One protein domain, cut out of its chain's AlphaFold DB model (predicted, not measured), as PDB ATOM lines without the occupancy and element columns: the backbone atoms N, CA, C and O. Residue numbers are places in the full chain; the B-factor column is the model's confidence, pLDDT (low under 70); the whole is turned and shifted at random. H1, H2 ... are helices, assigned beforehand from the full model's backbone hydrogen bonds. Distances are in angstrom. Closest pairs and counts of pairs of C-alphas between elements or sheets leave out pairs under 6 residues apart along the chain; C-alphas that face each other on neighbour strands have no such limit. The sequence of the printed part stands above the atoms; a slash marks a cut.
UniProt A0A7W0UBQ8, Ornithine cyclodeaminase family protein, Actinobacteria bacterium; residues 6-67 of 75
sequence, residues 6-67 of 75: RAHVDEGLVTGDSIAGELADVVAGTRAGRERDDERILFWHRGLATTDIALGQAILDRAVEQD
ATOM      1  N   ARG A   6       2.043 -11.347  -6.841       92.56
ATOM      2  CA  ARG A   6       1.737 -11.499  -5.411       92.56
ATOM      3  C   ARG A   6       1.893 -10.201  -4.619       92.56
ATOM      4  O   ARG A   6       1.052  -9.943  -3.768       92.56
ATOM      5  N   ALA A   7       2.914  -9.398  -4.916       94.38
ATOM      6  CA  ALA A   7       3.105  -8.096  -4.273       94.38
ATOM      7  C   ALA A   7       1.905  -7.162  -4.509       94.38
ATOM      8  O   ALA A   7       1.368  -6.606  -3.564       94.38
ATOM      9  N   HIS A   8       1.398  -7.102  -5.745       94.50
ATOM     10  CA  HIS A   8       0.238  -6.282  -6.103       94.50
ATOM     11  C   HIS A   8      -1.046  -6.737  -5.400       94.50
ATOM     12  O   HIS A   8      -1.845  -5.906  -4.984       94.50
ATOM     13  N   VAL A   9      -1.240  -8.050  -5.235       94.00
ATOM     14  CA  VAL A   9      -2.356  -8.591  -4.438       94.00
ATOM     15  C   VAL A   9      -2.209  -8.205  -2.966       94.00
ATOM     16  O   VAL A   9      -3.179  -7.807  -2.331       94.00
ATOM     17  N   ASP A  10      -0.996  -8.314  -2.421       95.25
ATOM     18  CA  ASP A  10      -0.715  -7.991  -1.020       95.25
ATOM     19  C   ASP A  10      -0.886  -6.491  -0.716       95.25
ATOM     20  O   ASP A  10      -1.307  -6.139   0.382       95.25
ATOM     21  N   GLU A  11      -0.615  -5.629  -1.695       96.81
ATOM     22  CA  GLU A  11      -0.799  -4.173  -1.630       96.81
ATOM     23  C   GLU A  11      -2.224  -3.718  -2.007       96.81
ATOM     24  O   GLU A  11      -2.526  -2.529  -1.957       96.81
ATOM     25  N   GLY A  12      -3.116  -4.643  -2.388       96.19
ATOM     26  CA  GLY A  12      -4.491  -4.328  -2.798       96.19
ATOM     27  C   GLY A  12      -4.623  -3.682  -4.184       96.19
ATOM     28  O   GLY A  12      -5.710  -3.241  -4.549       96.19
ATOM     29  N   LEU A  13      -3.546  -3.649  -4.973       95.38
ATOM     30  CA  LEU A  13      -3.525  -3.149  -6.354       95.38
ATOM     31  C   LEU A  13      -4.189  -4.122  -7.342       95.38
ATOM     32  O   LEU A  13      -4.635  -3.710  -8.409       95.38
ATOM     33  N   VAL A  14      -4.245  -5.411  -6.991       94.69
ATOM     34  CA  VAL A  14      -5.003  -6.448  -7.704       94.69
ATOM     35  C   VAL A  14      -5.968  -7.098  -6.721       94.69
ATOM     36  O   VAL A  14      -5.560  -7.666  -5.710       94.69
ATOM     37  N   THR A  15      -7.253  -7.042  -7.044       95.56
ATOM     38  CA  THR A  15      -8.359  -7.636  -6.283       95.56
ATOM     39  C   THR A  15      -9.119  -8.647  -7.139       95.56
ATOM     40  O   THR A  15      -8.938  -8.689  -8.358       95.56
ATOM     41  N   GLY A  16     -10.001  -9.441  -6.524       93.69
ATOM     42  CA  GLY A  16     -10.902 -10.328  -7.273       93.69
ATOM     43  C   GLY A  16     -11.729  -9.569  -8.315       93.69
ATOM     44  O   GLY A  16     -11.827 -10.007  -9.455       93.69
ATOM     45  N   ASP A  17     -12.210  -8.378  -7.956       95.25
ATOM     46  CA  ASP A  17     -13.023  -7.532  -8.838       95.25
ATOM     47  C   ASP A  17     -12.216  -6.911  -9.990       95.25
ATOM     48  O   ASP A  17     -12.773  -6.594 -11.037       95.25
ATOM     49  N   SER A  18     -10.898  -6.750  -9.828       94.12
ATOM     50  CA  SER A  18     -10.017  -6.253 -10.897       94.12
ATOM     51  C   SER A  18      -9.699  -7.300 -11.975       94.12
ATOM     52  O   SER A  18      -9.111  -6.963 -13.003       94.12
ATOM     53  N   ILE A  19     -10.060  -8.571 -11.756       94.69
ATOM     54  CA  ILE A  19      -9.799  -9.663 -12.699       94.69
ATOM     55  C   ILE A  19     -10.952  -9.755 -13.701       94.69
ATOM     56  O   ILE A  19     -12.070 -10.153 -13.375       94.69
ATOM     57  N   ALA A  20     -10.648  -9.439 -14.962       95.06
ATOM     58  CA  ALA A  20     -11.612  -9.480 -16.061       95.06
ATOM     59  C   ALA A  20     -12.122 -10.895 -16.392       95.06
ATOM     60  O   ALA A  20     -13.171 -11.020 -17.017       95.06
ATOM     61  N   GLY A  21     -11.432 -11.955 -15.968       95.00
ATOM     62  CA  GLY A  21     -11.842 -13.351 -16.154       95.00
ATOM     63  C   GLY A  21     -10.655 -14.304 -16.224       95.00
ATOM     64  O   GLY A  21      -9.498 -13.874 -16.208       95.00
ATOM     65  N   GLU A  22     -10.943 -15.600 -16.321       94.31
ATOM     66  CA  GLU A  22      -9.936 -16.611 -16.634       94.31
ATOM     67  C   GLU A  22      -9.837 -16.845 -18.148       94.31
ATOM     68  O   GLU A  22     -10.759 -16.556 -18.910       94.31
ATOM     69  N   LEU A  23      -8.721 -17.422 -18.611       94.44
ATOM     70  CA  LEU A  23      -8.555 -17.769 -20.029       94.44
ATOM     71  C   LEU A  23      -9.667 -18.709 -20.520       94.44
ATOM     72  O   LEU A  23     -10.146 -18.563 -21.643       94.44
ATOM     73  N   ALA A  24     -10.083 -19.657 -19.676       93.56
ATOM     74  CA  ALA A  24     -11.128 -20.617 -20.007       93.56
ATOM     75  C   ALA A  24     -12.484 -19.942 -20.259       93.56
ATOM     76  O   ALA A  24     -13.213 -20.400 -21.132       93.56
ATOM     77  N   ASP A  25     -12.794 -18.839 -19.571       96.38
ATOM     78  CA  ASP A  25     -14.040 -18.100 -19.792       96.38
ATOM     79  C   ASP A  25     -14.092 -17.500 -21.203       96.38
ATOM     80  O   ASP A  25     -15.114 -17.553 -21.887       96.38
ATOM     81  N   VAL A  26     -12.959 -16.962 -21.662       96.38
ATOM     82  CA  VAL A  26     -12.829 -16.404 -23.015       96.38
ATOM     83  C   VAL A  26     -12.904 -17.515 -24.061       96.38
ATOM     84  O   VAL A  26     -13.625 -17.389 -25.047       96.38
ATOM     85  N   VAL A  27     -12.203 -18.631 -23.836       95.25
ATOM     86  CA  VAL A  27     -12.217 -19.791 -24.744       95.25
ATOM     87  C   VAL A  27     -13.613 -20.416 -24.841       95.25
ATOM     88  O   VAL A  27     -14.031 -20.805 -25.928       95.25
ATOM     89  N   ALA A  28     -14.346 -20.493 -23.729       97.00
ATOM     90  CA  ALA A  28     -15.708 -21.020 -23.683       97.00
ATOM     91  C   ALA A  28     -16.770 -20.024 -24.184       97.00
ATOM     92  O   ALA A  28     -17.941 -20.389 -24.299       97.00
ATOM     93  N   GLY A  29     -16.393 -18.772 -24.461       97.31
ATOM     94  CA  GLY A  29     -17.315 -17.712 -24.870       97.31
ATOM     95  C   GLY A  29     -18.244 -17.220 -23.753       97.31
ATOM     96  O   GLY A  29     -19.218 -16.526 -24.036       97.31
ATOM     97  N   THR A  30     -17.972 -17.562 -22.491       97.88
ATOM     98  CA  THR A  30     -18.729 -17.064 -21.330       97.88
ATOM     99  C   THR A  30     -18.291 -15.659 -20.916       97.88
ATOM    100  O   THR A  30     -19.024 -14.979 -20.196       97.88
ATOM    101  N   ARG A  31     -17.128 -15.196 -21.395       96.62
ATOM    102  CA  ARG A  31     -16.671 -13.802 -21.311       96.62
ATOM    103  C   ARG A  31     -16.077 -13.331 -22.636       96.62
ATOM    104  O   ARG A  31     -15.501 -14.117 -23.386       96.62
ATOM    105  N   ALA A  32     -16.204 -12.035 -22.907       96.50
ATOM    106  CA  ALA A  32     -15.545 -11.410 -24.045       96.50
ATOM    107  C   ALA A  32     -14.024 -11.346 -23.827       96.50
ATOM    108  O   ALA A  32     -13.545 -11.221 -22.700       96.50
ATOM    109  N   GLY A  33     -13.272 -11.452 -24.924       95.75
ATOM    110  CA  GLY A  33     -11.841 -11.161 -24.944       95.75
ATOM    111  C   GLY A  33     -11.600  -9.656 -25.075       95.75
ATOM    112  O   GLY A  33     -12.080  -8.863 -24.276       95.75
ATOM    113  N   ARG A  34     -10.859  -9.254 -26.109       97.19
ATOM    114  CA  ARG A  34     -10.746  -7.842 -26.495       97.19
ATOM    115  C   ARG A  34     -12.071  -7.342 -27.068       97.19
ATOM    116  O   ARG A  34     -12.613  -7.986 -27.963       97.19
ATOM    117  N   GLU A  35     -12.520  -6.173 -26.625       97.50
ATOM    118  CA  GLU A  35     -13.738  -5.522 -27.123       97.50
ATOM    119  C   GLU A  35     -13.434  -4.244 -27.915       97.50
ATOM    120  O   GLU A  35     -14.226  -3.849 -28.772       97.50
ATOM    121  N   ARG A  36     -12.285  -3.598 -27.659       98.25
ATOM    122  CA  ARG A  36     -11.842  -2.393 -28.381       98.25
ATOM    123  C   ARG A  36     -10.343  -2.414 -28.694       98.25
ATOM    124  O   ARG A  36      -9.528  -3.026 -27.994       98.25
ATOM    125  N   ASP A  37      -9.964  -1.696 -29.746       98.19
ATOM    126  CA  ASP A  37      -8.578  -1.644 -30.232       98.19
ATOM    127  C   ASP A  37      -7.631  -0.887 -29.287       98.19
ATOM    128  O   ASP A  37      -6.430  -1.149 -29.270       98.19
ATOM    129  N   ASP A  38      -8.161   0.021 -28.468       98.19
ATOM    130  CA  ASP A  38      -7.391   0.849 -27.535       98.19
ATOM    131  C   ASP A  38      -7.126   0.173 -26.175       98.19
ATOM    132  O   ASP A  38      -6.376   0.700 -25.346       98.19
ATOM    133  N   GLU A  39      -7.691  -1.015 -25.936       97.94
ATOM    134  CA  GLU A  39      -7.545  -1.726 -24.667       97.94
ATOM    135  C   GLU A  39      -6.132  -2.270 -24.448       97.94
ATOM    136  O   GLU A  39      -5.511  -2.895 -25.317       97.94
ATOM    137  N   ARG A  40      -5.650  -2.124 -23.213       97.44
ATOM    138  CA  ARG A  40      -4.430  -2.776 -22.736       97.44
ATOM    139  C   ARG A  40      -4.823  -3.995 -21.917       97.44
ATOM    140  O   ARG A  40      -5.365  -3.855 -20.828       97.44
ATOM    141  N   ILE A  41      -4.531  -5.180 -22.445       96.38
ATOM    142  CA  ILE A  41      -4.871  -6.454 -21.809       96.38
ATOM    143  C   ILE A  41      -3.599  -7.057 -21.223       96.38
ATOM    144  O   ILE A  41      -2.659  -7.370 -21.954       96.38
ATOM    145  N   LEU A  42      -3.579  -7.231 -19.902       94.75
ATOM    146  CA  LEU A  42      -2.575  -8.043 -19.228       94.75
ATOM    147  C   LEU A  42      -3.093  -9.476 -19.137       94.75
ATOM    148  O   LEU A  42      -4.013  -9.760 -18.376       94.75
ATOM    149  N   PHE A  43      -2.465 -10.384 -19.876       94.56
ATOM    150  CA  PHE A  43      -2.659 -11.814 -19.682       94.56
ATOM    151  C   PHE A  43      -1.516 -12.371 -18.837       94.56
ATOM    152  O   PHE A  43      -0.345 -12.240 -19.196       94.56
ATOM    153  N   TRP A  44      -1.851 -13.001 -17.712       92.31
ATOM    154  CA  TRP A  44      -0.879 -13.656 -16.847       92.31
ATOM    155  C   TRP A  44      -1.327 -15.077 -16.522       92.31
ATOM    156  O   TRP A  44      -2.378 -15.291 -15.925       92.31
ATOM    157  N   HIS A  45      -0.498 -16.048 -16.892       88.56
ATOM    158  CA  HIS A  45      -0.758 -17.467 -16.694       88.56
ATOM    159  C   HIS A  45       0.475 -18.139 -16.092       88.56
ATOM    160  O   HIS A  45       1.598 -17.946 -16.553       88.56
ATOM    161  N   ARG A  46       0.264 -18.934 -15.039       85.94
ATOM    162  CA  ARG A  46       1.333 -19.562 -14.242       85.94
ATOM    163  C   ARG A  46       1.800 -20.927 -14.741       85.94
ATOM    164  O   ARG A  46       2.762 -21.446 -14.187       85.94
ATOM    165  N   GLY A  47       1.131 -21.493 -15.738       87.19
ATOM    166  CA  GLY A  47       1.220 -22.917 -16.055       87.19
ATOM    167  C   GLY A  47       0.091 -23.680 -15.365       87.19
ATOM    168  O   GLY A  47      -0.140 -23.485 -14.171       87.19
ATOM    169  N   LEU A  48      -0.602 -24.544 -16.108       89.12
ATOM    170  CA  LEU A  48      -1.581 -25.488 -15.577       89.12
ATOM    171  C   LEU A  48      -1.269 -26.868 -16.152       89.12
ATOM    172  O   LEU A  48      -1.238 -27.031 -17.363       89.12
ATOM    173  N   ALA A  49      -1.110 -27.875 -15.291       94.38
ATOM    174  CA  ALA A  49      -0.804 -29.243 -15.725       94.38
ATOM    175  C   ALA A  49      -1.844 -29.815 -16.709       94.38
ATOM    176  O   ALA A  49      -1.550 -30.706 -17.502       94.38
ATOM    177  N   THR A  50      -3.071 -29.292 -16.685       93.25
ATOM    178  CA  THR A  50      -4.134 -29.668 -17.618       93.25
ATOM    179  C   THR A  50      -3.769 -29.378 -19.072       93.25
ATOM    180  O   THR A  50      -4.101 -30.186 -19.937       93.25
ATOM    181  N   THR A  51      -3.053 -28.282 -19.359       92.75
ATOM    182  CA  THR A  51      -2.620 -27.974 -20.729       92.75
ATOM    183  C   THR A  51      -1.541 -28.938 -21.207       92.75
ATOM    184  O   THR A  51      -1.553 -29.320 -22.375       92.75
ATOM    185  N   ASP A  52      -0.658 -29.386 -20.310       96.12
ATOM    186  CA  ASP A  52       0.392 -30.355 -20.638       96.12
ATOM    187  C   ASP A  52      -0.206 -31.724 -20.987       96.12
ATOM    188  O   ASP A  52       0.161 -32.323 -21.995       96.12
ATOM    189  N   ILE A  53      -1.174 -32.200 -20.194       97.62
ATOM    190  CA  ILE A  53      -1.855 -33.478 -20.446       97.62
ATOM    191  C   ILE A  53      -2.676 -33.428 -21.738       97.62
ATOM    192  O   ILE A  53      -2.587 -34.349 -22.545       97.62
ATOM    193  N   ALA A  54      -3.442 -32.354 -21.963       96.25
ATOM    194  CA  ALA A  54      -4.236 -32.204 -23.182       96.25
ATOM    195  C   ALA A  54      -3.353 -32.173 -24.441       96.25
ATOM    196  O   ALA A  54      -3.650 -32.853 -25.424       96.25
ATOM    197  N   LEU A  55      -2.240 -31.434 -24.397       97.38
ATOM    198  CA  LEU A  55      -1.268 -31.404 -25.488       97.38
ATOM    199  C   LEU A  55      -0.599 -32.770 -25.686       97.38
ATOM    200  O   LEU A  55      -0.467 -33.225 -26.818       97.38
ATOM    201  N   GLY A  56      -0.202 -33.431 -24.597       98.25
ATOM    202  CA  GLY A  56       0.400 -34.760 -24.632       98.25
ATOM    203  C   GLY A  56      -0.508 -35.795 -25.293       98.25
ATOM    204  O   GLY A  56      -0.045 -36.541 -26.152       98.25
ATOM    205  N   GLN A  57      -1.803 -35.788 -24.962       98.44
ATOM    206  CA  GLN A  57      -2.786 -36.663 -25.600       98.44
ATOM    207  C   GLN A  57      -2.918 -36.366 -27.098       98.44
ATOM    208  O   GLN A  57      -2.823 -37.285 -27.903       98.44
ATOM    209  N   ALA A  58      -3.048 -35.095 -27.489       98.44
ATOM    210  CA  ALA A  58      -3.165 -34.722 -28.899       98.44
ATOM    211  C   ALA A  58      -1.927 -35.125 -29.726       98.44
ATOM    212  O   ALA A  58      -2.045 -35.546 -30.877       98.44
ATOM    213  N   ILE A  59      -0.728 -35.009 -29.145       98.50
ATOM    214  CA  ILE A  59       0.515 -35.469 -29.776       98.50
ATOM    215  C   ILE A  59       0.532 -36.996 -29.894       98.50
ATOM    216  O   ILE A  59       0.929 -37.511 -30.938       98.50
ATOM    217  N   LEU A  60       0.106 -37.713 -28.849       98.50
ATOM    218  CA  LEU A  60       0.031 -39.171 -28.857       98.50
ATOM    219  C   LEU A  60      -0.936 -39.677 -29.933       98.50
ATOM    220  O   LEU A  60      -0.556 -40.542 -30.718       98.50
ATOM    221  N   ASP A  61      -2.137 -39.104 -30.015       98.50
ATOM    222  CA  ASP A  61      -3.141 -39.463 -31.023       98.50
ATOM    223  C   ASP A  61      -2.580 -39.268 -32.437       98.50
ATOM    224  O   ASP A  61      -2.630 -40.172 -33.272       98.50
ATOM    225  N   ARG A  62      -1.925 -38.126 -32.678       98.50
ATOM    226  CA  ARG A  62      -1.271 -37.841 -33.957       98.50
ATOM    227  C   ARG A  62      -0.130 -38.812 -34.275       98.50
ATOM    228  O   ARG A  62       0.059 -39.152 -35.439       98.50
ATOM    229  N   ALA A  63       0.642 -39.238 -33.280       98.62
ATOM    230  CA  ALA A  63       1.713 -40.213 -33.476       98.62
ATOM    231  C   ALA A  63       1.153 -41.585 -33.891       98.62
ATOM    232  O   ALA A  63       1.687 -42.213 -34.804       98.62
ATOM    233  N   VAL A  64       0.038 -42.002 -33.280       98.06
ATOM    234  CA  VAL A  64      -0.686 -43.229 -33.646       98.06
ATOM    235  C   VAL A  64      -1.222 -43.146 -35.076       98.06
ATOM    236  O   VAL A  64      -1.013 -44.072 -35.855       98.06
ATOM    237  N   GLU A  65      -1.856 -42.033 -35.458       98.50
ATOM    238  CA  GLU A  65      -2.360 -41.815 -36.826       98.50
ATOM    239  C   GLU A  65      -1.260 -41.868 -37.896       98.50
ATOM    240  O   GLU A  65      -1.526 -42.199 -39.052       98.50
ATOM    241  N   GLN A  66      -0.027 -41.519 -37.525       98.56
ATOM    242  CA  GLN A  66       1.124 -41.462 -38.423       98.56
ATOM    243  C   GLN A  66       2.006 -42.715 -38.383       98.56
ATOM    244  O   GLN A  66       3.008 -42.747 -39.092       98.56
ATOM    245  N   ASP A  67       1.648 -43.723 -37.581       97.75
ATOM    246  CA  ASP A  67       2.453 -44.931 -37.350       97.75
ATOM    247  C   ASP A  67       3.902 -44.613 -36.923       97.75
ATOM    248  O   ASP A  67       4.878 -45.183 -37.412       97.75
TER     249      ASP A  67
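This is residues 6 to 67 of the 75 residues of the protein "Ornithine cyclodeaminase family protein" of Actinobacteria bacterium (UniProt A0A7W0UBQ8). A long straight helix, H3, sticks out as an arm at one end of an open, winding chain of loops, with a single-turn helix, H1, near the opposite end and another, H2, between them along the chain. No helix packs on another, and there is no common core of helices. The printed part has 62 residues with three named helices, in the order H1, H2, H3, and no named strand. The class is all helix, though under half of the residues, 27 of 62, are in named elements. The whole is extended, with a radius of gyration of the C-alphas of 17.0 A, and its C-alphas span 53 by 29 by 19 A.

H1 is residues 6 to 10, 6.1 A from first to last C-alpha, and begins at C-alpha 6 at (1.737, -11.499, -5.411). H2 is residues 23 to 27, 6.3 A long, with C-alpha 23 at (-8.555, -17.769, -20.029). H3 is residues 49 to 65, 24.6 A long, and ends at C-alpha 65 at (-2.360, -41.815, -36.826).

H1 and H2 are apart, with no C-alpha of the one within 8 A of the other. By the same measure H2 and H3 are apart, and H1 and H3 are apart. Residues 7 to 13, of which 7 to 10 belong to H1, stand free. Residues 35 to 40 stand free. Residues 46 to 67, of which 49 to 65 belong to H3, stand free. In H1, H2 and H3 every O i to N i+4 pair is within hydrogen-bond range.

The two C-alphas farthest apart, those of Glu 11 and Asp 67, are 54.3 A apart. The link from H1 to H2, 12 residues, is long, and so is the link from H2 to H3, 21 residues. The printed part has no cut. Its mean pLDDT is 95.7, and no printed residue is under 70.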